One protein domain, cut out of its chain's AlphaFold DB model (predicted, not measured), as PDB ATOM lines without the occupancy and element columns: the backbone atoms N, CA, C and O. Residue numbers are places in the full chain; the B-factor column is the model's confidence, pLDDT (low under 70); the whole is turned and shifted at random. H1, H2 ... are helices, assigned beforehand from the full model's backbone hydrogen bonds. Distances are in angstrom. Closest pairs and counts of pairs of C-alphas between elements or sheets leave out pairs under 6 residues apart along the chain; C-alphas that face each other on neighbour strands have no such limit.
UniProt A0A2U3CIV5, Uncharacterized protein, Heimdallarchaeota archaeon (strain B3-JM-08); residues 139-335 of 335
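AT A GLANCE: This is residues 139 to 335 of the 335 residues of an uncharacterized protein of Heimdallarchaeota archaeon (strain B3-JM-08) (UniProt A0A2U3CIV5). The domain is a lengthwise bundle of six helices, H1, H2, H3, H5, H7 and H8, with H8 at its core. H3, H5 and H7 pack on H8, H2 joins H3 to H5, H1 covers H2 and H3 from outside, H6 packs on H8 on the side away from H1, and the short H4 and H9 sit at one end. The printed part has 197 residues with nine named helices, H1 to H9 in order, and no named strand: the class is all helix. It is compact, with a radius of gyration of the C-alphas of 16.6 A, and only just elongated, spanning 50 by 33 by 28 A.

HOW THE PARTS SIT: The hub is H8, residues 301 to 323, which touches six helices. H7, residues 278 to 296, makes a hairpin with H8 at a shallow tilt of 9 degrees; the closest C-alphas are those of Phe 294 and Gln 304, 5.5 A apart. H5, residues 227 to 248, touches H8 at a shallow tilt of 18 degrees, opposite ways, closest at C-alphas Tyr 240 and Leu 313, 6.5 A. H6, residues 254 to 266, touches H8 at a steep tilt of 35.1 degrees, only just past shallow, closest at C-alphas Ser 261 and Ser 308, 5.4 A. H3, residues 184 to 202, touches H8 at a steep tilt of 44 degrees, closest at C-alphas Pro 189 and Thr 310, 5.6 A. H2, residues 156 to 174, makes a hairpin with H3, C-alphas Cys 165 and Cys 190 coming closest at 5.2 A. H1, residues 139 to 149, touches H3 at a shallow tilt of 5 degrees, the same way, closest at C-alphas Val 142 and Lys 194, 6.4 A. H4, residues 206 to 216, touches H3 only at the corner, C-alphas Leu 201 and Ala 207 being closest at 4.7 A. H9, residues 325 to 332, only just touches H8, with 3 pairs of C-alphas within 8 A, and only at the corner; Ile 321 and Phe 327 have the closest C-alphas, 5.8 A apart. Every O i to N i+4 pair is within hydrogen-bond range in H1, H2 and H4 to H9; in H3, 14 of 15 are.

IN THESE COORDINATES: H8 is 32.8 A long from first to last C-alpha, H5 31.1 A, H7 27.3 A, H2 27.1 A and H3 26.0 A. H1 begins at C-alpha 139, (196.968, 153.057, 223.470), and H9 ends at C-alpha 332, (209.586, 179.611, 222.756).

THE WHOLE: The C-alphas farthest apart, of Lys 215 and Gly 250, are 50.6 A apart. The printed part has no cut, and the link from H6 to H7 is long, with 11 residues. Mean pLDDT of the printed part is 88.6; residues 172 to 181 and 218 to 223 are under 70.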
ATOM      1  N   ILE A 139     195.877 152.712 222.544       88.81
ATOM      2  CA  ILE A 139     196.968 153.057 223.470       88.81
ATOM      3  C   ILE A 139     198.217 152.264 223.100       88.81
ATOM      4  O   ILE A 139     199.245 152.882 222.826       88.81
ATOM      5  N   GLU A 140     198.115 150.938 222.998       88.12
ATOM      6  CA  GLU A 140     199.245 150.059 222.682       88.12
ATOM      7  C   GLU A 140     199.875 150.457 221.338       88.12
ATOM      8  O   GLU A 140     201.092 150.612 221.213       88.12
ATOM      9  N   SER A 141     199.041 150.730 220.328       89.75
ATOM     10  CA  SER A 141     199.510 151.188 219.019       89.75
ATOM     11  C   SER A 141     200.243 152.533 219.079       89.75
ATOM     12  O   SER A 141     201.180 152.740 218.301       89.75
ATOM     13  N   VAL A 142     199.806 153.464 219.929       92.38
ATOM     14  CA  VAL A 142     200.450 154.776 220.085       92.38
ATOM     15  C   VAL A 142     201.741 154.653 220.888       92.38
ATOM     16  O   VAL A 142     202.740 155.260 220.504       92.38
ATOM     17  N   GLU A 143     201.765 153.840 221.941       90.88
ATOM     18  CA  GLU A 143     202.962 153.574 222.743       90.88
ATOM     19  C   GLU A 143     204.049 152.889 221.914       90.88
ATOM     20  O   GLU A 143     205.195 153.342 221.912       90.88
ATOM     21  N   ALA A 144     203.694 151.883 221.110       87.81
ATOM     22  CA  ALA A 144     204.618 151.242 220.176       87.81
ATOM     23  C   ALA A 144     205.212 152.244 219.167       87.81
ATOM     24  O   ALA A 144     206.418 152.220 218.882       87.81
ATOM     25  N   LEU A 145     204.389 153.170 218.654       90.50
ATOM     26  CA  LEU A 145     204.878 154.256 217.808       90.50
ATOM     27  C   LEU A 145     205.840 155.157 218.590       90.50
ATOM     28  O   LEU A 145     206.948 155.401 218.124       90.50
ATOM     29  N   MET A 146     205.447 155.651 219.763       91.69
ATOM     30  CA  MET A 146     206.270 156.555 220.570       91.69
ATOM     31  C   MET A 146     207.624 155.932 220.924       91.69
ATOM     32  O   MET A 146     208.650 156.591 220.748       91.69
ATOM     33  N   ASN A 147     207.649 154.651 221.295       89.50
ATOM     34  CA  ASN A 147     208.872 153.897 221.575       89.50
ATOM     35  C   ASN A 147     209.812 153.852 220.361       89.50
ATOM     36  O   ASN A 147     211.018 154.053 220.501       89.50
ATOM     37  N   SER A 148     209.264 153.704 219.152       89.62
ATOM     38  CA  SER A 148     210.046 153.730 217.906       89.62
ATOM     39  C   SER A 148     210.717 155.088 217.637       89.62
ATOM     40  O   SER A 148     211.703 155.159 216.904       89.62
ATOM     41  N   TYR A 149     210.203 156.172 218.229       90.31
ATOM     42  CA  TYR A 149     210.717 157.537 218.068       90.31
ATOM     43  C   TYR A 149     211.407 158.094 219.324       90.31
ATOM     44  O   TYR A 149     211.940 159.205 219.264       90.31
ATOM     45  N   ALA A 150     211.468 157.348 220.432       86.44
ATOM     46  CA  ALA A 150     211.981 157.822 221.725       86.44
ATOM     47  C   ALA A 150     213.444 158.306 221.680       86.44
ATOM     48  O   ALA A 150     213.818 159.279 222.347       86.44
ATOM     49  N   ASN A 151     214.257 157.672 220.830       85.88
ATOM     50  CA  ASN A 151     215.661 158.034 220.622       85.88
ATOM     51  C   ASN A 151     215.850 159.215 219.659       85.88
ATOM     52  O   ASN A 151     216.905 159.847 219.656       85.88
ATOM     53  N   LEU A 152     214.845 159.523 218.837       88.56
ATOM     54  CA  LEU A 152     214.944 160.516 217.765       88.56
ATOM     55  C   LEU A 152     214.269 161.840 218.127       88.56
ATOM     56  O   LEU A 152     214.754 162.898 217.733       88.56
ATOM     57  N   SER A 153     213.169 161.789 218.875       89.62
ATOM     58  CA  SER A 153     212.252 162.912 219.069       89.62
ATOM     59  C   SER A 153     212.001 163.194 220.547       89.62
ATOM     60  O   SER A 153     212.028 162.301 221.391       89.62
ATOM     61  N   ASN A 154     211.724 164.457 220.877       91.50
ATOM     62  CA  ASN A 154     211.181 164.812 222.180       91.50
ATOM     63  C   ASN A 154     209.713 164.363 222.234       91.50
ATOM     64  O   ASN A 154     208.925 164.709 221.352       91.50
ATOM     65  N   LEU A 155     209.364 163.586 223.261       91.56
ATOM     66  CA  LEU A 155     208.047 162.969 223.396       91.56
ATOM     67  C   LEU A 155     207.097 163.726 224.333       91.56
ATOM     68  O   LEU A 155     205.993 163.241 224.555       91.56
ATOM     69  N   ALA A 156     207.457 164.909 224.847       91.19
ATOM     70  CA  ALA A 156     206.625 165.636 225.811       91.19
ATOM     71  C   ALA A 156     205.221 165.949 225.255       91.19
ATOM     72  O   ALA A 156     204.221 165.632 225.892       91.19
ATOM     73  N   PHE A 157     205.128 166.509 224.040       93.50
ATOM     74  CA  PHE A 157     203.826 166.794 223.419       93.50
ATOM     75  C   PHE A 157     203.041 165.506 223.099       93.50
ATOM     76  O   PHE A 157     201.899 165.410 223.541       93.50
ATOM     77  N   PRO A 158     203.609 164.495 222.399       95.06
ATOM     78  CA  PRO A 158     202.940 163.203 222.206       95.06
ATOM     79  C   PRO A 158     202.408 162.563 223.492       95.06
ATOM     80  O   PRO A 158     201.273 162.095 223.517       95.06
ATOM     81  N   THR A 159     203.202 162.594 224.564       93.69
ATOM     82  CA  THR A 159     202.826 162.057 225.876       93.69
ATOM     83  C   THR A 159     201.595 162.757 226.424       93.69
ATOM     84  O   THR A 159     200.651 162.086 226.835       93.69
ATOM     85  N   PHE A 160     201.572 164.091 226.406       94.88
ATOM     86  CA  PHE A 160     200.435 164.862 226.908       94.88
ATOM     87  C   PHE A 160     199.122 164.424 226.246       94.88
ATOM     88  O   PHE A 160     198.121 164.162 226.911       94.88
ATOM     89  N   TYR A 161     199.149 164.254 224.925       96.56
ATOM     90  CA  TYR A 161     197.997 163.768 224.174       96.56
ATOM     91  C   TYR A 161     197.663 162.300 224.483       96.56
ATOM     92  O   TYR A 161     196.488 161.975 224.666       96.56
ATOM     93  N   LEU A 162     198.665 161.419 224.602       94.69
ATOM     94  CA  LEU A 162     198.458 160.012 224.964       94.69
ATOM     95  C   LEU A 162     197.780 159.877 226.334       94.69
ATOM     96  O   LEU A 162     196.847 159.088 226.468       94.69
ATOM     97  N   HIS A 163     198.174 160.672 227.329       92.62
ATOM     98  CA  HIS A 163     197.505 160.684 228.633       92.62
ATOM     99  C   HIS A 163     196.041 161.119 228.524       92.62
ATOM    100  O   HIS A 163     195.190 160.534 229.190       92.62
ATOM    101  N   GLY A 164     195.713 162.055 227.628       93.62
ATOM    102  CA  GLY A 164     194.320 162.364 227.293       93.62
ATOM    103  C   GLY A 164     193.547 161.136 226.799       93.62
ATOM    104  O   GLY A 164     192.440 160.881 227.260       93.62
ATOM    105  N   CYS A 165     194.148 160.328 225.918       92.19
ATOM    106  CA  CYS A 165     193.553 159.078 225.431       92.19
ATOM    107  C   CYS A 165     193.369 158.039 226.550       92.19
ATOM    108  O   CYS A 165     192.280 157.476 226.680       92.19
ATOM    109  N   LYS A 166     194.405 157.816 227.373       90.12
ATOM    110  CA  LYS A 166     194.356 156.913 228.537       90.12
ATOM    111  C   LYS A 166     193.228 157.301 229.486       90.12
ATOM    112  O   LYS A 166     192.457 156.455 229.933       90.12
ATOM    113  N   GLU A 167     193.097 158.596 229.738       89.00
ATOM    114  CA  GLU A 167     192.117 159.129 230.668       89.00
ATOM    115  C   GLU A 167     190.677 159.018 230.147       89.00
ATOM    116  O   GLU A 167     189.772 158.693 230.917       89.00
ATOM    117  N   ILE A 168     190.452 159.209 228.841       89.56
ATOM    118  CA  ILE A 168     189.142 158.980 228.206       89.56
ATOM    119  C   ILE A 168     188.712 157.522 228.379       89.56
ATOM    120  O   ILE A 168     187.594 157.260 228.825       89.56
ATOM    121  N   GLN A 169     189.601 156.577 228.064       85.50
ATOM    122  CA  GLN A 169     189.306 155.148 228.185       85.50
ATOM    123  C   GLN A 169     189.077 154.734 229.646       85.50
ATOM    124  O   GLN A 169     188.109 154.030 229.939       85.50
ATOM    125  N   ARG A 170     189.888 155.247 230.584       81.69
ATOM    126  CA  ARG A 170     189.717 155.018 232.029       81.69
ATOM    127  C   ARG A 170     188.344 155.470 232.527       81.69
ATOM    128  O   ARG A 170     187.662 154.718 233.229       81.69
ATOM    129  N   TYR A 171     187.920 156.683 232.174       74.69
ATOM    130  CA  TYR A 171     186.605 157.180 232.581       74.69
ATOM    131  C   TYR A 171     185.470 156.371 231.971       74.69
ATOM    132  O   TYR A 171     184.470 156.128 232.634       74.69
ATOM    133  N   ALA A 172     185.622 155.930 230.730       67.56
ATOM    134  CA  ALA A 172     184.561 155.218 230.049       67.56
ATOM    135  C   ALA A 172     184.345 153.778 230.537       67.56
ATOM    136  O   ALA A 172     183.268 153.222 230.347       67.56
ATOM    137  N   LEU A 173     185.352 153.177 231.173       63.47
ATOM    138  CA  LEU A 173     185.205 151.902 231.874       63.47
ATOM    139  C   LEU A 173     184.576 152.032 233.257       63.47
ATOM    140  O   LEU A 173     183.947 151.097 233.740       63.47
ATOM    141  N   THR A 174     184.812 153.162 233.919       64.75
ATOM    142  CA  THR A 174     184.386 153.385 235.308       64.75
ATOM    143  C   THR A 174     183.014 154.041 235.395       64.75
ATOM    144  O   THR A 174     182.297 153.846 236.372       64.75
ATOM    145  N   GLN A 175     182.636 154.813 234.380       58.91
ATOM    146  CA  GLN A 175     181.317 155.406 234.226       58.91
ATOM    147  C   GLN A 175     180.571 154.589 233.172       58.91
ATOM    148  O   GLN A 175     180.946 154.605 232.003       58.91
ATOM    149  N   GLU A 176     179.515 153.880 233.568       56.41
ATOM    150  CA  GLU A 176     178.612 153.233 232.616       56.41
ATOM    151  C   GLU A 176     177.957 154.317 231.752       56.41
ATOM    152  O   GLU A 176     176.975 154.929 232.157       56.41
ATOM    153  N   ILE A 177     178.514 154.607 230.572       59.31
ATOM    154  CA  ILE A 177     177.874 155.482 229.587       59.31
ATOM    155  C   ILE A 177     176.693 154.682 229.014       59.31
ATOM    156  O   ILE A 177     176.922 153.772 228.205       59.31
ATOM    157  N   PRO A 178     175.436 154.971 229.408       53.78
ATOM    158  CA  PRO A 178     174.308 154.088 229.157       53.78
ATOM    159  C   PRO A 178     173.740 154.385 227.768       53.78
ATOM    160  O   PRO A 178     172.656 154.939 227.615       53.78
ATOM    161  N   HIS A 179     174.509 154.077 226.722       57.88
ATOM    162  CA  HIS A 179     174.070 154.253 225.344       57.88
ATOM    163  C   HIS A 179     174.610 153.133 224.446       57.88
ATOM    164  O   HIS A 179     175.801 152.833 224.511       57.88
ATOM    165  N   PRO A 180     173.793 152.540 223.553       57.44
ATOM    166  CA  PRO A 180     174.229 151.459 222.659       57.44
ATOM    167  C   PRO A 180     175.407 151.848 221.744       57.44
ATOM    168  O   PRO A 180     176.192 150.990 221.346       57.44
ATOM    169  N   ASN A 181     175.593 153.149 221.484       64.38
ATOM    170  CA  ASN A 181     176.734 153.691 220.733       64.38
ATOM    171  C   ASN A 181     177.795 154.379 221.615       64.38
ATOM    172  O   ASN A 181     178.581 155.181 221.118       64.38
ATOM    173  N   SER A 182     177.845 154.088 222.920       70.19
ATOM    174  CA  SER A 182     178.842 154.657 223.844       70.19
ATOM    175  C   SER A 182     180.290 154.350 223.447       70.19
ATOM    176  O   SER A 182     181.204 155.071 223.821       70.19
ATOM    177  N   HIS A 183     180.518 153.329 222.624       81.81
ATOM    178  CA  HIS A 183     181.838 153.063 222.064       81.81
ATOM    179  C   HIS A 183     182.361 154.229 221.207       81.81
ATOM    180  O   HIS A 183     183.549 154.521 221.256       81.81
ATOM    181  N   GLU A 184     181.502 154.932 220.462       88.00
ATOM    182  CA  GLU A 184     181.924 155.994 219.538       88.00
ATOM    183  C   GLU A 184     182.391 157.256 220.286       88.00
ATOM    184  O   GLU A 184     183.349 157.894 219.851       88.00
ATOM    185  N   VAL A 185     181.812 157.561 221.458       88.94
ATOM    186  CA  VAL A 185     182.257 158.681 222.322       88.94
ATOM    187  C   VAL A 185     183.612 158.424 222.987       88.94
ATOM    188  O   VAL A 185     184.209 159.324 223.559       88.94
ATOM    189  N   ILE A 186     184.123 157.200 222.916       88.69
ATOM    190  CA  ILE A 186     185.434 156.833 223.461       88.69
ATOM    191  C   ILE A 186     186.404 156.674 222.296       88.69
ATOM    192  O   ILE A 186     187.450 157.311 222.226       88.69
ATOM    193  N   GLN A 187     186.019 155.847 221.330       90.81
ATOM    194  CA  GLN A 187     186.867 155.441 220.229       90.81
ATOM    195  C   GLN A 187     187.206 156.613 219.305       90.81
ATOM    196  O   GLN A 187     188.370 156.777 218.945       90.81
ATOM    197  N   PHE A 188     186.225 157.438 218.927       94.25
ATOM    198  CA  PHE A 188     186.454 158.535 217.990       94.25
ATOM    199  C   PHE A 188     187.483 159.559 218.501       94.25
ATOM    200  O   PHE A 188     188.469 159.788 217.792       94.25
ATOM    201  N   PRO A 189     187.348 160.152 219.708       95.38
ATOM    202  CA  PRO A 189     188.354 161.091 220.201       95.38
ATOM    203  C   PRO A 189     189.730 160.436 220.376       95.38
ATOM    204  O   PRO A 189     190.735 161.049 220.021       95.38
ATOM    205  N   CYS A 190     189.795 159.180 220.834       95.12
ATOM    206  CA  CYS A 190     191.052 158.436 220.945       95.12
ATOM    207  C   CYS A 190     191.737 158.232 219.582       95.12
ATOM    208  O   CYS A 190     192.947 158.431 219.474       95.12
ATOM    209  N   ILE A 191     190.984 157.913 218.521       95.81
ATOM    210  CA  ILE A 191     191.516 157.819 217.150       95.81
ATOM    211  C   ILE A 191     192.081 159.168 216.699       95.81
ATOM    212  O   ILE A 191     193.182 159.215 216.158       95.81
ATOM    213  N   LYS A 192     191.382 160.278 216.952       97.62
ATOM    214  CA  LYS A 192     191.861 161.605 216.533       97.62
ATOM    215  C   LYS A 192     193.074 162.079 217.326       97.62
ATOM    216  O   LYS A 192     193.960 162.715 216.760       97.62
ATOM    217  N   ILE A 193     193.157 161.726 218.607       97.25
ATOM    218  CA  ILE A 193     194.360 161.924 219.421       97.25
ATOM    219  C   ILE A 193     195.527 161.097 218.865       97.25
ATOM    220  O   ILE A 193     196.632 161.619 218.714       97.25
ATOM    221  N   LYS A 194     195.286 159.835 218.492       96.19
ATOM    222  CA  LYS A 194     196.277 159.001 217.806       96.19
ATOM    223  C   LYS A 194     196.734 159.651 216.497       96.19
ATOM    224  O   LYS A 194     197.938 159.799 216.306       96.19
ATOM    225  N   ASP A 195     195.819 160.098 215.638       97.12
ATOM    226  CA  ASP A 195     196.151 160.778 214.378       97.12
ATOM    227  C   ASP A 195     197.022 162.019 214.625       97.12
ATOM    228  O   ASP A 195     198.019 162.233 213.936       97.12
ATOM    229  N   LEU A 196     196.697 162.806 215.653       97.62
ATOM    230  CA  LEU A 196     197.489 163.959 216.074       97.62
ATOM    231  C   LEU A 196     198.918 163.550 216.448       97.62
ATOM    232  O   LEU A 196     199.875 164.139 215.941       97.62
ATOM    233  N   ILE A 197     199.081 162.528 217.290       97.19
ATOM    234  CA  ILE A 197     200.400 162.028 217.706       97.19
ATOM    235  C   ILE A 197     201.194 161.504 216.502       97.19
ATOM    236  O   ILE A 197     202.386 161.792 216.369       97.19
ATOM    237  N   PHE A 198     200.534 160.796 215.584       96.44
ATOM    238  CA  PHE A 198     201.139 160.329 214.339       96.44
ATOM    239  C   PHE A 198     201.651 161.497 213.494       96.44
ATOM    240  O   PHE A 198     202.814 161.478 213.082       96.44
ATOM    241  N   LYS A 199     200.831 162.534 213.283       96.75
ATOM    242  CA  LYS A 199     201.240 163.736 212.543       96.75
ATOM    243  C   LYS A 199     202.419 164.438 213.223       96.75
ATOM    244  O   LYS A 199     203.381 164.798 212.550       96.75
ATOM    245  N   LEU A 200     202.403 164.564 214.552       96.12
ATOM    246  CA  LEU A 200     203.507 165.164 215.310       96.12
ATOM    247  C   LEU A 200     204.833 164.412 215.123       96.12
ATOM    248  O   LEU A 200     205.873 165.049 214.959       96.12
ATOM    249  N   LEU A 201     204.809 163.078 215.151       94.75
ATOM    250  CA  LEU A 201     206.019 162.252 215.101       94.75
ATOM    251  C   LEU A 201     206.522 161.967 213.680       94.75
ATOM    252  O   LEU A 201     207.727 161.792 213.492       94.75
ATOM    253  N   ARG A 202     205.627 161.899 212.686       94.44
ATOM    254  CA  ARG A 202     205.957 161.416 211.332       94.44
ATOM    255  C   ARG A 202     205.952 162.511 210.272       94.44
ATOM    256  O   ARG A 202     206.696 162.395 209.299       94.44
ATOM    257  N   GLU A 203     205.155 163.564 210.438       92.62
ATOM    258  CA  GLU A 203     204.961 164.570 209.393       92.62
ATOM    259  C   GLU A 203     205.816 165.820 209.623       92.62
ATOM    260  O   GLU A 203     205.922 166.377 210.719       92.62
ATOM    261  N   ALA A 204     206.450 166.291 208.550       88.25
ATOM    262  CA  ALA A 204     207.102 167.590 208.557       88.25
ATOM    263  C   ALA A 204     206.039 168.709 208.502       88.25
ATOM    264  O   ALA A 204     205.037 168.556 207.808       88.25
ATOM    265  N   PRO A 205     206.258 169.854 209.173       88.94
ATOM    266  CA  PRO A 205     207.497 170.246 209.847       88.94
ATOM    267  C   PRO A 205     207.593 169.831 211.329       88.94
ATOM    268  O   PRO A 205     208.664 169.990 211.915       88.94
ATOM    269  N   ALA A 206     206.524 169.303 211.932       91.81
ATOM    270  CA  ALA A 206     206.464 168.997 213.365       91.81
ATOM    271  C   ALA A 206     207.461 167.910 213.800       91.81
ATOM    272  O   ALA A 206     208.176 168.102 214.781       91.81
ATOM    273  N   ALA A 207     207.619 166.839 213.021       92.31
ATOM    274  CA  ALA A 207     208.577 165.778 213.335       92.31
ATOM    275  C   ALA A 207     210.014 166.313 213.458       92.31
ATOM    276  O   ALA A 207     210.741 165.985 214.396       92.31
ATOM    277  N   ARG A 208     210.414 167.215 212.548       92.44
ATOM    278  CA  ARG A 208     211.739 167.859 212.580       92.44
ATOM    279  C   ARG A 208     211.906 168.762 213.801       92.44
ATOM    280  O   ARG A 208     212.990 168.813 214.374       92.44
ATOM    281  N   LEU A 209     210.843 169.450 214.217       92.19
ATOM    282  CA  LEU A 209     210.856 170.248 215.441       92.19
ATOM    283  C   LEU A 209     211.073 169.393 216.687       92.19
ATOM    284  O   LEU A 209     211.912 169.737 217.514       92.19
ATOM    285  N   LEU A 210     210.363 168.271 216.810       92.00
ATOM    286  CA  LEU A 210     210.520 167.377 217.957       92.00
ATOM    287  C   LEU A 210     211.925 166.762 218.011       92.00
ATOM    288  O   LEU A 210     212.489 166.625 219.097       92.00
ATOM    289  N   GLN A 211     212.525 166.458 216.857       92.12
ATOM    290  CA  GLN A 211     213.926 166.027 216.773       92.12
ATOM    291  C   GLN A 211     214.895 167.130 217.221       92.12
ATOM    292  O   GLN A 211     215.838 166.867 217.970       92.12
ATOM    293  N   ASN A 212     214.656 168.379 216.814       90.81
ATOM    294  CA  ASN A 212     215.460 169.520 217.258       90.81
ATOM    295  C   ASN A 212     215.326 169.750 218.772       90.81
ATOM    296  O   ASN A 212     216.339 169.934 219.446       90.81
ATOM    297  N   LEU A 213     214.114 169.643 219.325       89.00
ATOM    298  CA  LEU A 213     213.887 169.706 220.771       89.00
ATOM    299  C   LEU A 213     214.649 168.624 221.531       89.00
ATOM    300  O   LEU A 213     215.191 168.916 222.592       89.00
ATOM    301  N   LYS A 214     214.716 167.388 221.014       89.25
ATOM    302  CA  LYS A 214     215.477 166.306 221.667       89.25
ATOM    303  C   LYS A 214     216.957 166.661 221.782       89.25
ATOM    304  O   LYS A 214     217.551 166.438 222.830       89.25
ATOM    305  N   LYS A 215     217.529 167.248 220.725       87.88
ATOM    306  CA  LYS A 215     218.934 167.687 220.698       87.88
ATOM    307  C   LYS A 215     219.200 168.837 221.667       87.88
ATOM    308  O   LYS A 215     220.231 168.844 222.326       87.88
ATOM    309  N   MET A 216     218.278 169.796 221.756       84.25
ATOM    310  CA  MET A 216     218.415 170.951 222.651       84.25
ATOM    311  C   MET A 216     218.156 170.589 224.121       84.25
ATOM    312  O   MET A 216     218.793 171.147 225.011       84.25
ATOM    313  N   PHE A 217     217.237 169.651 224.380       77.19
ATOM    314  CA  PHE A 217     216.765 169.297 225.721       77.19
ATOM    315  C   PHE A 217     216.663 167.780 225.924       77.19
ATOM    316  O   PHE A 217     215.560 167.247 226.095       77.19
ATOM    317  N   PRO A 218     217.799 167.064 225.980       68.25
ATOM    318  CA  PRO A 218     217.793 165.625 226.223       68.25
ATOM    319  C   PRO A 218     217.176 165.281 227.589       68.25
ATOM    320  O   PRO A 218     216.449 164.301 227.693       68.25
ATOM    321  N   LEU A 219     217.356 166.130 228.610       61.28
ATOM    322  CA  LEU A 219     216.833 165.902 229.968       61.28
ATOM    323  C   LEU A 219     215.366 166.328 230.166       61.28
ATOM    324  O   LEU A 219     214.685 165.764 231.014       61.28
ATOM    325  N   GLN A 220     214.844 167.286 229.386       59.44
ATOM    326  CA  GLN A 220     213.408 167.641 229.414       59.44
ATOM    327  C   GLN A 220     212.574 166.767 228.467       59.44
ATOM    328  O   GLN A 220     211.372 166.985 228.303       59.44
ATOM    329  N   SER A 221     213.203 165.747 227.877       56.88
ATOM    330  CA  SER A 221     212.512 164.675 227.169       56.88
ATOM    331  C   SER A 221     211.844 163.663 228.103       56.88
ATOM    332  O   SER A 221     211.401 162.633 227.607       56.88
ATOM    333  N   LYS A 222     211.751 163.964 229.415       57.47
ATOM    334  CA  LYS A 222     210.966 163.185 230.379       57.47
ATOM    335  C   LYS A 222     209.621 162.830 229.757       57.47
ATOM    336  O   LYS A 222     208.838 163.721 229.419       57.47
ATOM    337  N   ILE A 223     209.428 161.529 229.577       64.69
ATOM    338  CA  ILE A 223     208.220 160.937 229.010       64.69
ATOM    339  C   ILE A 223     207.070 161.083 230.004       64.69
ATOM    340  O   ILE A 223     205.930 160.972 229.615       64.69
ATOM    341  N   GLU A 224     207.337 161.384 231.271       76.06
ATOM    342  CA  GLU A 224     206.287 161.521 232.273       76.06
ATOM    343  C   GLU A 224     205.741 162.953 232.351       76.06
ATOM    344  O   GLU A 224     206.462 163.946 232.152       76.06
ATOM    345  N   LEU A 225     204.442 163.032 232.633       79.94
ATOM    346  CA  LEU A 225     203.759 164.266 232.986       79.94
ATOM    347  C   LEU A 225     203.971 164.574 234.468       79.94
ATOM    348  O   LEU A 225     204.111 163.669 235.288       79.94
ATOM    349  N   ASP A 226     203.988 165.853 234.822       83.25
ATOM    350  CA  ASP A 226     203.898 166.238 236.227       83.25
ATOM    351  C   ASP A 226     202.446 166.178 236.740       83.25
ATOM    352  O   ASP A 226     201.479 166.152 235.977       83.25
ATOM    353  N   ALA A 227     202.274 166.186 238.065       82.19
ATOM    354  CA  ALA A 227     200.950 166.085 238.684       82.19
ATOM    355  C   ALA A 227     199.995 167.228 238.281       82.19
ATOM    356  O   ALA A 227     198.776 167.056 238.302       82.19
ATOM    357  N   SER A 228     200.526 168.404 237.926       83.94
ATOM    358  CA  SER A 228     199.708 169.533 237.474       83.94
ATOM    359  C   SER A 228     199.212 169.323 236.042       83.94
ATOM    360  O   SER A 228     198.035 169.554 235.763       83.94
ATOM    361  N   GLU A 229     200.070 168.807 235.161       88.12
ATOM    362  CA  GLU A 229     199.747 168.410 233.790       88.12
ATOM    363  C   GLU A 229     198.683 167.306 233.786       88.12
ATOM    364  O   GLU A 229     197.670 167.423 233.090       88.12
ATOM    365  N   GLU A 230     198.858 166.280 234.623       88.06
ATOM    366  CA  GLU A 230     197.877 165.206 234.790       88.06
ATOM    367  C   GLU A 230     196.526 165.736 235.275       88.06
ATOM    368  O   GLU A 230     195.491 165.405 234.695       88.06
ATOM    369  N   LEU A 231     196.512 166.599 236.297       85.56
ATOM    370  CA  LEU A 231     195.276 167.167 236.836       85.56
ATOM    371  C   LEU A 231     194.527 168.014 235.794       85.56
ATOM    372  O   LEU A 231     193.295 167.969 235.721       85.56
ATOM    373  N   ILE A 232     195.250 168.777 234.969       91.88
ATOM    374  CA  ILE A 232     194.652 169.559 233.879       91.88
ATOM    375  C   ILE A 232     193.980 168.628 232.864       91.88
ATOM    376  O   ILE A 232     192.819 168.857 232.509       91.88
ATOM    377  N   ILE A 233     194.658 167.553 232.445       92.25
ATOM    378  CA  ILE A 233     194.083 166.550 231.536       92.25
ATOM    379  C   ILE A 233     192.834 165.925 232.160       92.25
ATOM    380  O   ILE A 233     191.776 165.923 231.528       92.25
ATOM    381  N   GLN A 234     192.917 165.464 233.409       90.25
ATOM    382  CA  GLN A 234     191.794 164.854 234.124       90.25
ATOM    383  C   GLN A 234     190.572 165.777 234.166       90.25
ATOM    384  O   GLN A 234     189.455 165.330 233.912       90.25
ATOM    385  N   ASN A 235     190.763 167.074 234.422       90.38
ATOM    386  CA  ASN A 235     189.673 168.051 234.436       90.38
ATOM    387  C   ASN A 235     189.048 168.259 233.048       90.38
ATOM    388  O   ASN A 235     187.819 168.333 232.928       90.38
ATOM    389  N   ILE A 236     189.870 168.320 231.995       95.81
ATOM    390  CA  ILE A 236     189.395 168.440 230.610       95.81
ATOM    391  C   ILE A 236     188.582 167.201 230.219       95.81
ATOM    392  O   ILE A 236     187.461 167.349 229.717       95.81
ATOM    393  N   ILE A 237     189.099 165.999 230.493       93.62
ATOM    394  CA  ILE A 237     188.410 164.743 230.168       93.62
ATOM    395  C   ILE A 237     187.141 164.586 231.004       93.62
ATOM    396  O   ILE A 237     186.084 164.288 230.454       93.62
ATOM    397  N   LYS A 238     187.181 164.879 232.306       90.44
ATOM    398  CA  LYS A 238     185.987 164.857 233.161       90.44
ATOM    399  C   LYS A 238     184.886 165.759 232.604       90.44
ATOM    400  O   LYS A 238     183.717 165.375 232.604       90.44
ATOM    401  N   LYS A 239     185.239 166.942 232.084       92.62
ATOM    402  CA  LYS A 239     184.261 167.838 231.457       92.62
ATOM    403  C   LYS A 239     183.719 167.278 230.138       92.62
ATOM    404  O   LYS A 239     182.524 167.410 229.899       92.62
ATOM    405  N   TYR A 240     184.563 166.658 229.313       93.94
ATOM    406  CA  TYR A 240     184.149 165.956 228.091       93.94
ATOM    407  C   TYR A 240     183.131 164.838 228.389       93.94
ATOM    408  O   TYR A 240     182.051 164.793 227.794       93.94
ATOM    409  N   ILE A 241     183.432 163.988 229.374       89.88
ATOM    410  CA  ILE A 241     182.568 162.873 229.788       89.88
ATOM    411  C   ILE A 241     181.260 163.388 230.394       89.88
ATOM    412  O   ILE A 241     180.188 162.920 230.019       89.88
ATOM    413  N   SER A 242     181.319 164.409 231.257       89.38
ATOM    414  CA  SER A 242     180.124 165.065 231.807       89.38
ATOM    415  C   SER A 242     179.224 165.618 230.704       89.38
ATOM    416  O   SER A 242     178.032 165.345 230.710       89.38
ATOM    417  N   ASN A 243     179.781 166.332 229.724       92.25
ATOM    418  CA  ASN A 243     179.003 166.891 228.617       92.25
ATOM    419  C   ASN A 243     178.371 165.799 227.738       92.25
ATOM    420  O   ASN A 243     177.270 165.983 227.221       92.25
ATOM    421  N   THR A 244     179.072 164.675 227.571       89.88
ATOM    422  CA  THR A 244     178.570 163.490 226.867       89.88
ATOM    423  C   THR A 244     177.411 162.855 227.622       89.88
ATOM    424  O   THR A 244     176.368 162.601 227.026       89.88
ATOM    425  N   SER A 245     177.548 162.675 228.935       87.50
ATOM    426  CA  SER A 245     176.467 162.194 229.799       87.50
ATOM    427  C   SER A 245     175.256 163.133 229.763       87.50
ATOM    428  O   SER A 245     174.130 162.678 229.583       87.50
ATOM    429  N   ASP A 246     175.471 164.450 229.829       90.12
ATOM    430  CA  ASP A 246     174.394 165.441 229.744       90.12
ATOM    431  C   ASP A 246     173.637 165.354 228.412       90.12
ATOM    432  O   ASP A 246     172.412 165.444 228.398       90.12
ATOM    433  N   TYR A 247     174.340 165.157 227.293       91.00
ATOM    434  CA  TYR A 247     173.703 164.979 225.986       91.00
ATOM    435  C   TYR A 247     172.892 163.680 225.918       91.00
ATOM    436  O   TYR A 247     171.738 163.696 225.498       91.00
ATOM    437  N   LEU A 248     173.468 162.570 226.387       86.88
ATOM    438  CA  LEU A 248     172.806 161.263 226.398       86.88
ATOM    439  C   LEU A 248     171.559 161.234 227.290       86.88
ATOM    440  O   LEU A 248     170.578 160.581 226.947       86.88
ATOM    441  N   ASN A 249     171.576 161.983 228.393       87.19
ATOM    442  CA  ASN A 249     170.438 162.136 229.297       87.19
ATOM    443  C   ASN A 249     169.431 163.208 228.835       87.19
ATOM    444  O   ASN A 249     168.457 163.471 229.534       87.19
ATOM    445  N   GLY A 250     169.658 163.859 227.686       88.00
ATOM    446  CA  GLY A 250     168.783 164.911 227.156       88.00
ATOM    447  C   GLY A 250     168.887 166.266 227.872       88.00
ATOM    448  O   GLY A 250     168.136 167.184 227.551       88.00
ATOM    449  N   ASN A 251     169.835 166.428 228.798       89.88
ATOM    450  CA  ASN A 251     170.103 167.680 229.521       89.88
ATOM    451  C   ASN A 251     170.886 168.701 228.681       89.88
ATOM    452  O   ASN A 251     171.006 169.867 229.062       89.88
ATOM    453  N   ARG A 252     171.445 168.275 227.546       91.81
ATOM    454  CA  ARG A 252     172.205 169.122 226.627       91.81
ATOM    455  C   ARG A 252     171.791 168.868 225.188       91.81
ATOM    456  O   ARG A 252     171.688 167.726 224.755       91.81
ATOM    457  N   THR A 253     171.612 169.940 224.419       93.31
ATOM    458  CA  THR A 253     171.214 169.833 223.012       93.31
ATOM    459  C   THR A 253     172.420 169.720 222.075       93.31
ATOM    460  O   THR A 253     173.528 170.193 222.363       93.31
ATOM    461  N   LEU A 254     172.198 169.132 220.894       93.94
ATOM    462  CA  LEU A 254     173.182 169.150 219.809       93.94
ATOM    463  C   LEU A 254     173.538 170.593 219.408       93.94
ATOM    464  O   LEU A 254     174.711 170.906 219.224       93.94
ATOM    465  N   GLN A 255     172.545 171.483 219.321       95.62
ATOM    466  CA  GLN A 255     172.742 172.873 218.896       95.62
ATOM    467  C   GLN A 255     173.661 173.651 219.843       95.62
ATOM    468  O   GLN A 255     174.531 174.394 219.381       95.62
ATOM    469  N   ASP A 256     173.547 173.432 221.156       93.62
ATOM    470  CA  ASP A 256     174.474 174.024 222.126       93.62
ATOM    471  C   ASP A 256     175.910 173.564 221.887       93.62
ATOM    472  O   ASP A 256     176.839 174.372 221.883       93.62
ATOM    473  N   THR A 257     176.088 172.272 221.621       92.94
ATOM    474  CA  THR A 257     177.402 171.680 221.357       92.94
ATOM    475  C   THR A 257     177.993 172.182 220.041       92.94
ATOM    476  O   THR A 257     179.166 172.555 220.001       92.94
ATOM    477  N   ILE A 258     177.184 172.299 218.985       94.81
ATOM    478  CA  ILE A 258     177.600 172.887 217.704       94.81
ATOM    479  C   ILE A 258     178.023 174.345 217.898       94.81
ATOM    480  O   ILE A 258     179.096 174.732 217.426       94.81
ATOM    481  N   ARG A 259     177.240 175.147 218.630       95.69
ATOM    482  CA  ARG A 259     177.564 176.552 218.920       95.69
ATOM    483  C   ARG A 259     178.895 176.677 219.660       95.69
ATOM    484  O   ARG A 259     179.741 177.466 219.243       95.69
ATOM    485  N   ILE A 260     179.102 175.877 220.708       94.69
ATOM    486  CA  ILE A 260     180.363 175.858 221.465       94.69
ATOM    487  C   ILE A 260     181.521 175.452 220.548       94.69
ATOM    488  O   ILE A 260     182.514 176.174 220.484       94.69
ATOM    489  N   SER A 261     181.377 174.355 219.795       95.12
ATOM    490  CA  SER A 261     182.419 173.865 218.877       95.12
ATOM    491  C   SER A 261     182.773 174.890 217.787       95.12
ATOM    492  O   SER A 261     183.936 175.059 217.434       95.12
ATOM    493  N   THR A 262     181.790 175.651 217.302       93.81
ATOM    494  CA  THR A 262     182.007 176.719 216.317       93.81
ATOM    495  C   THR A 262     182.745 177.904 216.936       93.81
ATOM    496  O   THR A 262     183.665 178.437 216.316       93.81
ATOM    497  N   SER A 263     182.392 178.287 218.166       94.25
ATOM    498  CA  SER A 263     183.072 179.364 218.894       94.25
ATOM    499  C   SER A 263     184.546 179.036 219.131       94.25
ATOM    500  O   SER A 263     185.408 179.861 218.838       94.25
ATOM    501  N   VAL A 264     184.858 177.821 219.600       92.75
ATOM    502  CA  VAL A 264     186.256 177.413 219.833       92.75
ATOM    503  C   VAL A 264     187.057 177.316 218.535       92.75
ATOM    504  O   VAL A 264     188.237 177.643 218.516       92.75
ATOM    505  N   LEU A 265     186.425 176.938 217.419       91.38
ATOM    506  CA  LEU A 265     187.072 176.943 216.104       91.38
ATOM    507  C   LEU A 265     187.430 178.354 215.632       91.38
ATOM    508  O   LEU A 265     188.478 178.542 215.018       91.38
ATOM    509  N   GLN A 266     186.556 179.331 215.881       91.44
ATOM    510  CA  GLN A 266     186.804 180.736 215.543       91.44
ATOM    511  C   GLN A 266     187.883 181.354 216.434       91.44
ATOM    512  O   GLN A 266     188.644 182.201 215.977       91.44
ATOM    513  N   GLN A 267     187.952 180.915 217.690       89.44
ATOM    514  CA  GLN A 267     188.898 181.391 218.699       89.44
ATOM    515  C   GLN A 267     190.131 180.487 218.824       89.44
ATOM    516  O   GLN A 267     190.848 180.575 219.818       89.44
ATOM    517  N   TYR A 268     190.377 179.604 217.849       89.31
ATOM    518  CA  TYR A 268     191.430 178.605 217.978       89.31
ATOM    519  C   TYR A 268     192.793 179.281 218.151       89.31
ATOM    520  O   TYR A 268     193.276 179.984 217.263       89.31
ATOM    521  N   ASN A 269     193.410 179.061 219.308       85.31
ATOM    522  CA  ASN A 269     194.637 179.730 219.690       85.31
ATOM    523  C   ASN A 269     195.854 178.975 219.136       85.31
ATOM    524  O   ASN A 269     196.050 177.791 219.410       85.31
ATOM    525  N   LEU A 270     196.690 179.669 218.362       87.56
ATOM    526  CA  LEU A 270     197.977 179.145 217.880       87.56
ATOM    527  C   LEU A 270     199.148 179.516 218.803       87.56
ATOM    528  O   LEU A 270     200.299 179.216 218.490       87.56
ATOM    529  N   GLY A 271     198.843 180.148 219.935       83.56
ATOM    530  CA  GLY A 271     199.801 180.753 220.841       83.56
ATOM    531  C   GLY A 271     200.121 182.199 220.449       83.56
ATOM    532  O   GLY A 271     199.843 182.630 219.325       83.56
ATOM    533  N   PRO A 272     200.695 182.982 221.376       83.81
ATOM    534  CA  PRO A 272     201.212 184.300 221.053       83.81
ATOM    535  C   PRO A 272     202.328 184.205 220.005       83.81
ATOM    536  O   PRO A 272     203.004 183.187 219.859       83.81
ATOM    537  N   GLY A 273     202.508 185.288 219.244       83.31
ATOM    538  CA  GLY A 273     203.395 185.298 218.081       83.31
ATOM    539  C   GLY A 273     204.864 185.018 218.398       83.31
ATOM    540  O   GLY A 273     205.622 184.776 217.467       83.31
ATOM    541  N   ASP A 274     205.291 185.056 219.665       83.88
ATOM    542  CA  ASP A 274     206.628 184.689 220.151       83.88
ATOM    543  C   ASP A 274     206.838 183.177 220.344       83.88
ATOM    544  O   ASP A 274     207.975 182.771 220.581       83.88
ATOM    545  N   LEU A 275     205.800 182.347 220.199       88.00
ATOM    546  CA  LEU A 275     205.895 180.889 220.306       88.00
ATOM    547  C   LEU A 275     205.940 180.197 218.940       88.00
ATOM    548  O   LEU A 275     205.407 180.680 217.939       88.00
ATOM    549  N   GLU A 276     206.566 179.022 218.905       90.38
ATOM    550  CA  GLU A 276     206.502 178.117 217.763       90.38
ATOM    551  C   GLU A 276     205.066 177.613 217.528       90.38
ATOM    552  O   GLU A 276     204.480 176.936 218.371       90.38
ATOM    553  N   SER A 277     204.509 177.894 216.348       91.75
ATOM    554  CA  SER A 277     203.108 177.594 216.018       91.75
ATOM    555  C   SER A 277     202.908 176.261 215.296       91.75
ATOM    556  O   SER A 277     201.780 175.777 215.198       91.75
ATOM    557  N   ARG A 278     203.965 175.622 214.779       92.94
ATOM    558  CA  ARG A 278     203.854 174.369 214.008       92.94
ATOM    559  C   ARG A 278     203.248 173.214 214.808       92.94
ATOM    560  O   ARG A 278     202.549 172.403 214.211       92.94
ATOM    561  N   ILE A 279     203.471 173.144 216.122       91.12
ATOM    562  CA  ILE A 279     202.852 172.121 216.981       91.12
ATOM    563  C   ILE A 279     201.334 172.382 217.127       91.12
ATOM    564  O   ILE A 279     200.560 171.503 216.738       91.12
ATOM    565  N   PRO A 280     200.871 173.582 217.547       92.62
ATOM    566  CA  PRO A 280     199.447 173.937 217.506       92.62
ATOM    567  C   PRO A 280     198.785 173.793 216.128       92.62
ATOM    568  O   PRO A 280     197.629 173.384 216.040       92.62
ATOM    569  N   ASN A 281     199.515 174.071 215.043       94.38
ATOM    570  CA  ASN A 281     199.022 173.918 213.672       94.38
ATOM    571  C   ASN A 281     198.714 172.456 213.310       94.38
ATOM    572  O   ASN A 281     197.758 172.207 212.574       94.38
ATOM    573  N   VAL A 282     199.472 171.484 213.831       95.81
ATOM    574  CA  VAL A 282     199.148 170.057 213.650       95.81
ATOM    575  C   VAL A 282     197.836 169.713 214.350       95.81
ATOM    576  O   VAL A 282     196.964 169.097 213.735       95.81
ATOM    577  N   SER A 283     197.655 170.170 215.592       95.25
ATOM    578  CA  SER A 283     196.391 169.995 216.317       95.25
ATOM    579  C   SER A 283     195.220 170.640 215.563       95.25
ATOM    580  O   SER A 283     194.187 170.005 215.338       95.25
ATOM    581  N   PHE A 284     195.407 171.863 215.056       95.81
ATOM    582  CA  PHE A 284     194.397 172.550 214.252       95.81
ATOM    583  C   PHE A 284     194.070 171.808 212.949       95.81
ATOM    584  O   PHE A 284     192.905 171.740 212.559       95.81
ATOM    585  N   SER A 285     195.064 171.205 212.288       96.00
ATOM    586  CA  SER A 285     194.837 170.366 211.105       96.00
ATOM    587  C   SER A 285     193.935 169.172 211.421       96.00
ATOM    588  O   SER A 285     193.009 168.911 210.657       96.00
ATOM    589  N   VAL A 286     194.151 168.479 212.543       96.75
ATOM    590  CA  VAL A 286     193.278 167.370 212.972       96.75
ATOM    591  C   VAL A 286     191.867 167.870 213.272       96.75
ATOM    592  O   VAL A 286     190.892 167.280 212.816       96.75
ATOM    593  N   VAL A 287     191.742 169.008 213.955       96.69
ATOM    594  CA  VAL A 287     190.450 169.656 214.209       96.69
ATOM    595  C   VAL A 287     189.720 170.004 212.903       96.69
ATOM    596  O   VAL A 287     188.506 169.814 212.801       96.69
ATOM    597  N   LYS A 288     190.440 170.455 211.870       96.25
ATOM    598  CA  LYS A 288     189.875 170.698 210.535       96.25
ATOM    599  C   LYS A 288     189.416 169.421 209.844       96.25
ATOM    600  O   LYS A 288     188.405 169.458 209.146       96.25
ATOM    601  N   ASP A 289     190.115 168.309 210.037       96.75
ATOM    602  CA  ASP A 289     189.701 167.016 209.489       96.75
ATOM    603  C   ASP A 289     188.420 166.513 210.179       96.75
ATOM    604  O   ASP A 289     187.460 166.155 209.495       96.75
ATOM    605  N   ILE A 290     188.314 166.659 211.506       97.38
ATOM    606  CA  ILE A 290     187.073 166.368 212.247       97.38
ATOM    607  C   ILE A 290     185.927 167.275 211.782       97.38
ATOM    608  O   ILE A 290     184.795 166.818 211.626       97.38
ATOM    609  N   GLN A 291     186.199 168.556 211.506       95.19
ATOM    610  CA  GLN A 291     185.191 169.480 210.979       95.19
ATOM    611  C   GLN A 291     184.629 169.012 209.623       95.19
ATOM    612  O   GLN A 291     183.438 169.189 209.364       95.19
ATOM    613  N   LYS A 292     185.452 168.395 208.763       95.56
ATOM    614  CA  LYS A 292     184.976 167.790 207.507       95.56
ATOM    615  C   LYS A 292     184.099 166.572 207.794       95.56
ATOM    616  O   LYS A 292     183.012 166.468 207.234       95.56
ATOM    617  N   GLU A 293     184.517 165.694 208.705       95.19
ATOM    618  CA  GLU A 293     183.730 164.520 209.114       95.19
ATOM    619  C   GLU A 293     182.371 164.925 209.713       95.19
ATOM    620  O   GLU A 293     181.350 164.316 209.397       95.19
ATOM    621  N   PHE A 294     182.320 166.023 210.471       94.06
ATOM    622  CA  PHE A 294     181.083 166.640 210.973       94.06
ATOM    623  C   PHE A 294     180.126 167.059 209.862       94.06
ATOM    624  O   PHE A 294     178.921 166.811 209.946       94.06
ATOM    625  N   GLN A 295     180.646 167.659 208.793       92.19
ATOM    626  CA  GLN A 295     179.826 168.041 207.645       92.19
ATOM    627  C   GLN A 295     179.295 166.819 206.887       92.19
ATOM    628  O   GLN A 295     178.170 166.863 206.389       92.19
ATOM    629  N   LEU A 296     180.071 165.733 206.832       93.31
ATOM    630  CA  LEU A 296     179.669 164.474 206.201       93.31
ATOM    631  C   LEU A 296     178.644 163.693 207.038       93.31
ATOM    632  O   LEU A 296     177.806 162.999 206.475       93.31
ATOM    633  N   ALA A 297     178.656 163.844 208.363       92.12
ATOM    634  CA  ALA A 297     177.710 163.200 209.277       92.12
ATOM    635  C   ALA A 297     176.326 163.883 209.351       92.12
ATOM    636  O   ALA A 297     175.545 163.597 210.259       92.12
ATOM    637  N   ARG A 298     176.000 164.796 208.424       89.62
ATOM    638  CA  ARG A 298     174.677 165.445 208.362       89.62
ATOM    639  C   ARG A 298     173.547 164.416 208.328       89.62
ATOM    640  O   ARG A 298     173.566 163.494 207.521       89.62
ATOM    641  N   GLY A 299     172.558 164.610 209.202       87.19
ATOM    642  CA  GLY A 299     171.444 163.679 209.399       87.19
ATOM    643  C   GLY A 299     171.693 162.608 210.467       87.19
ATOM    644  O   GLY A 299     170.795 161.818 210.737       87.19
ATOM    645  N   ASN A 300     172.878 162.579 211.090       92.50
ATOM    646  CA  ASN A 300     173.164 161.758 212.265       92.50
ATOM    647  C   ASN A 300     173.564 162.648 213.451       92.50
ATOM    648  O   ASN A 300     174.738 162.979 213.632       92.50
ATOM    649  N   ASP A 301     172.572 163.018 214.260       92.69
ATOM    650  CA  ASP A 301     172.726 163.953 215.381       92.69
ATOM    651  C   ASP A 301     173.749 163.482 216.419       92.69
ATOM    652  O   ASP A 301     174.545 164.282 216.909       92.69
ATOM    653  N   PHE A 302     173.772 162.181 216.715       91.94
ATOM    654  CA  PHE A 302     174.715 161.604 217.667       91.94
ATOM    655  C   PHE A 302     176.159 161.757 217.178       91.94
ATOM    656  O   PHE A 302     177.007 162.263 217.909       91.94
ATOM    657  N   ARG A 303     176.448 161.408 215.919       93.62
ATOM    658  CA  ARG A 303     177.793 161.593 215.343       93.62
ATOM    659  C   ARG A 303     178.189 163.055 215.260       93.62
ATOM    660  O   ARG A 303     179.322 163.401 215.583       93.62
ATOM    661  N   GLN A 304     177.257 163.923 214.872       95.44
ATOM    662  CA  GLN A 304     177.495 165.362 214.886       95.44
ATOM    663  C   GLN A 304     177.858 165.858 216.287       95.44
ATOM    664  O   GLN A 304     178.808 166.626 216.423       95.44
ATOM    665  N   PHE A 305     177.170 165.369 217.321       95.31
ATOM    666  CA  PHE A 305     177.516 165.650 218.710       95.31
ATOM    667  C   PHE A 305     178.932 165.166 219.048       95.31
ATOM    668  O   PHE A 305     179.747 165.976 219.494       95.31
ATOM    669  N   VAL A 306     179.252 163.888 218.790       94.69
ATOM    670  CA  VAL A 306     180.573 163.308 219.097       94.69
ATOM    671  C   VAL A 306     181.683 164.120 218.441       94.69
ATOM    672  O   VAL A 306     182.673 164.461 219.091       94.69
ATOM    673  N   TYR A 307     181.522 164.479 217.170       96.94
ATOM    674  CA  TYR A 307     182.549 165.201 216.427       96.94
ATOM    675  C   TYR A 307     182.699 166.640 216.928       96.94
ATOM    676  O   TYR A 307     183.824 167.098 217.140       96.94
ATOM    677  N   SER A 308     181.592 167.341 217.192       96.94
ATOM    678  CA  SER A 308     181.622 168.686 217.775       96.94
ATOM    679  C   SER A 308     182.264 168.706 219.162       96.94
ATOM    680  O   SER A 308     183.094 169.573 219.436       96.94
ATOM    681  N   GLU A 309     181.937 167.756 220.036       96.38
ATOM    682  CA  GLU A 309     182.523 167.692 221.377       96.38
ATOM    683  C   GLU A 309     184.000 167.245 221.324       96.38
ATOM    684  O   GLU A 309     184.821 167.740 222.095       96.38
ATOM    685  N   THR A 310     184.384 166.411 220.349       97.38
ATOM    686  CA  THR A 310     185.795 166.050 220.102       97.38
ATOM    687  C   THR A 310     186.622 167.254 219.636       97.38
ATOM    688  O   THR A 310     187.763 167.420 220.067       97.38
ATOM    689  N   ILE A 311     186.054 168.139 218.806       97.69
ATOM    690  CA  ILE A 311     186.693 169.414 218.434       97.69
ATOM    691  C   ILE A 311     186.979 170.253 219.686       97.69
ATOM    692  O   ILE A 311     188.089 170.760 219.847       97.69
ATOM    693  N   VAL A 312     185.997 170.372 220.587       97.44
ATOM    694  CA  VAL A 312     186.145 171.116 221.851       97.44
ATOM    695  C   VAL A 312     187.214 170.484 222.741       97.44
ATOM    696  O   VAL A 312     188.029 171.201 223.321       97.44
ATOM    697  N   LEU A 313     187.235 169.156 222.834       97.50
ATOM    698  CA  LEU A 313     188.226 168.402 223.596       97.50
ATOM    699  C   LEU A 313     189.656 168.671 223.105       97.50
ATOM    700  O   LEU A 313     190.501 169.078 223.901       97.50
ATOM    701  N   ILE A 314     189.927 168.485 221.809       97.19
ATOM    702  CA  ILE A 314     191.276 168.678 221.248       97.19
ATOM    703  C   ILE A 314     191.715 170.136 221.386       97.19
ATOM    704  O   ILE A 314     192.858 170.400 221.755       97.19
ATOM    705  N   HIS A 315     190.804 171.085 221.160       96.25
ATOM    706  CA  HIS A 315     191.089 172.499 221.377       96.25
ATOM    707  C   HIS A 315     191.500 172.789 222.829       96.25
ATOM    708  O   HIS A 315     192.524 173.427 223.046       96.25
ATOM    709  N   ARG A 316     190.776 172.258 223.823       96.56
ATOM    710  CA  ARG A 316     191.126 172.432 225.243       96.56
ATOM    711  C   ARG A 316     192.461 171.796 225.617       96.56
ATOM    712  O   ARG A 316     193.200 172.379 226.403       96.56
ATOM    713  N   LEU A 317     192.779 170.622 225.066       96.75
ATOM    714  CA  LEU A 317     194.088 169.992 225.268       96.75
ATOM    715  C   LEU A 317     195.214 170.857 224.681       96.75
ATOM    716  O   LEU A 317     196.246 171.039 225.321       96.75
ATOM    717  N   ASN A 318     195.003 171.437 223.497       95.44
ATOM    718  CA  ASN A 318     195.960 172.358 222.889       95.44
ATOM    719  C   ASN A 318     196.116 173.654 223.703       95.44
ATOM    720  O   ASN A 318     197.237 174.109 223.918       95.44
ATOM    721  N   ASP A 319     195.021 174.227 224.199       94.19
ATOM    722  CA  ASP A 319     195.072 175.411 225.061       94.19
ATOM    723  C   ASP A 319     195.813 175.132 226.372       94.19
ATOM    724  O   ASP A 319     196.604 175.964 226.811       94.19
ATOM    725  N   ALA A 320     195.627 173.949 226.963       94.69
ATOM    726  CA  ALA A 320     196.374 173.531 228.147       94.69
ATOM    727  C   ALA A 320     197.888 173.476 227.890       94.69
ATOM    728  O   ALA A 320     198.665 173.953 228.714       94.69
ATOM    729  N   ILE A 321     198.314 172.972 226.726       93.62
ATOM    730  CA  ILE A 321     199.723 173.011 226.302       93.62
ATOM    731  C   ILE A 321     200.211 174.459 226.173       93.62
ATOM    732  O   ILE A 321     201.308 174.783 226.616       93.62
ATOM    733  N   LEU A 322     199.408 175.349 225.590       92.19
ATOM    734  CA  LEU A 322     199.781 176.754 225.391       92.19
ATOM    735  C   LEU A 322     199.797 177.590 226.680       92.19
ATOM    736  O   LEU A 322     200.334 178.696 226.665       92.19
ATOM    737  N   GLN A 323     199.210 177.087 227.765       91.12
ATOM    738  CA  GLN A 323     199.155 177.748 229.073       91.12
ATOM    739  C   GLN A 323     200.120 177.142 230.095       91.12
ATOM    740  O   GLN A 323     200.354 177.744 231.139       91.12
ATOM    741  N   ASN A 324     200.675 175.964 229.819       91.00
ATOM    742  CA  ASN A 324     201.583 175.283 230.728       91.00
ATOM    743  C   ASN A 324     203.034 175.754 230.525       91.00
ATOM    744  O   ASN A 324     203.571 175.728 229.414       91.00
ATOM    745  N   ASP A 325     203.689 176.134 231.623       87.75
ATOM    746  CA  ASP A 325     205.031 176.725 231.621       87.75
ATOM    747  C   ASP A 325     206.090 175.847 230.942       87.75
ATOM    748  O   ASP A 325     206.914 176.353 230.173       87.75
ATOM    749  N   ARG A 326     206.065 174.525 231.171       87.81
ATOM    750  CA  ARG A 326     207.013 173.582 230.559       87.81
ATOM    751  C   ARG A 326     206.888 173.626 229.040       87.81
ATOM    752  O   ARG A 326     207.895 173.761 228.340       87.81
ATOM    753  N   PHE A 327     205.666 173.547 228.523       90.25
ATOM    754  CA  PHE A 327     205.413 173.561 227.085       90.25
ATOM    755  C   PHE A 327     205.674 174.932 226.458       90.25
ATOM    756  O   PHE A 327     206.279 174.991 225.387       90.25
ATOM    757  N   ILE A 328     205.330 176.032 227.134       88.69
ATOM    758  CA  ILE A 328     205.669 177.394 226.692       88.69
ATOM    759  C   ILE A 328     207.187 177.548 226.538       88.69
ATOM    760  O   ILE A 328     207.655 178.066 225.521       88.69
ATOM    761  N   VAL A 329     207.974 177.069 227.509       87.44
ATOM    762  CA  VAL A 329     209.443 177.111 227.439       87.44
ATOM    763  C   VAL A 329     209.961 176.321 226.236       87.44
ATOM    764  O   VAL A 329     210.838 176.816 225.523       87.44
ATOM    765  N   LEU A 330     209.416 175.130 225.974       87.94
ATOM    766  CA  LEU A 330     209.798 174.325 224.810       87.94
ATOM    767  C   LEU A 330     209.442 175.027 223.490       87.94
ATOM    768  O   LEU A 330     210.283 175.102 222.594       87.94
ATOM    769  N   LEU A 331     208.231 175.579 223.373       87.31
ATOM    770  CA  LEU A 331     207.760 176.257 222.160       87.31
ATOM    771  C   LEU A 331     208.510 177.566 221.888       87.31
ATOM    772  O   LEU A 331     208.820 177.856 220.735       87.31
ATOM    773  N   ARG A 332     208.843 178.349 222.920       87.44
ATOM    774  CA  ARG A 332     209.586 179.611 222.756       87.44
ATOM    775  C   ARG A 332     211.010 179.379 222.255       87.44
ATOM    776  O   ARG A 332     211.534 180.196 221.513       87.44
ATOM    777  N   ARG A 333     211.643 178.271 222.655       78.44
ATOM    778  CA  ARG A 333     213.030 177.943 222.279       78.44
ATOM    779  C   ARG A 333     213.169 177.301 220.898       78.44
ATOM    780  O   ARG A 333     214.288 177.113 220.433       78.44
ATOM    781  N   LEU A 334     212.052 176.931 220.275       78.81
ATOM    782  CA  LEU A 334     212.007 176.414 218.908       78.81
ATOM    783  C   LEU A 334     211.900 177.502 217.839       78.81
ATOM    784  O   LEU A 334     212.096 177.200 216.658       78.81
ATOM    785  N   LYS A 335     211.549 178.718 218.256       70.81
ATOM    786  CA  LYS A 335     211.489 179.897 217.409       70.81
ATOM    787  C   LYS A 335     212.873 180.523 217.289       70.81
ATOM    788  O   LYS A 335     213.205 180.939 216.156       70.81
TER     789      LYS A 335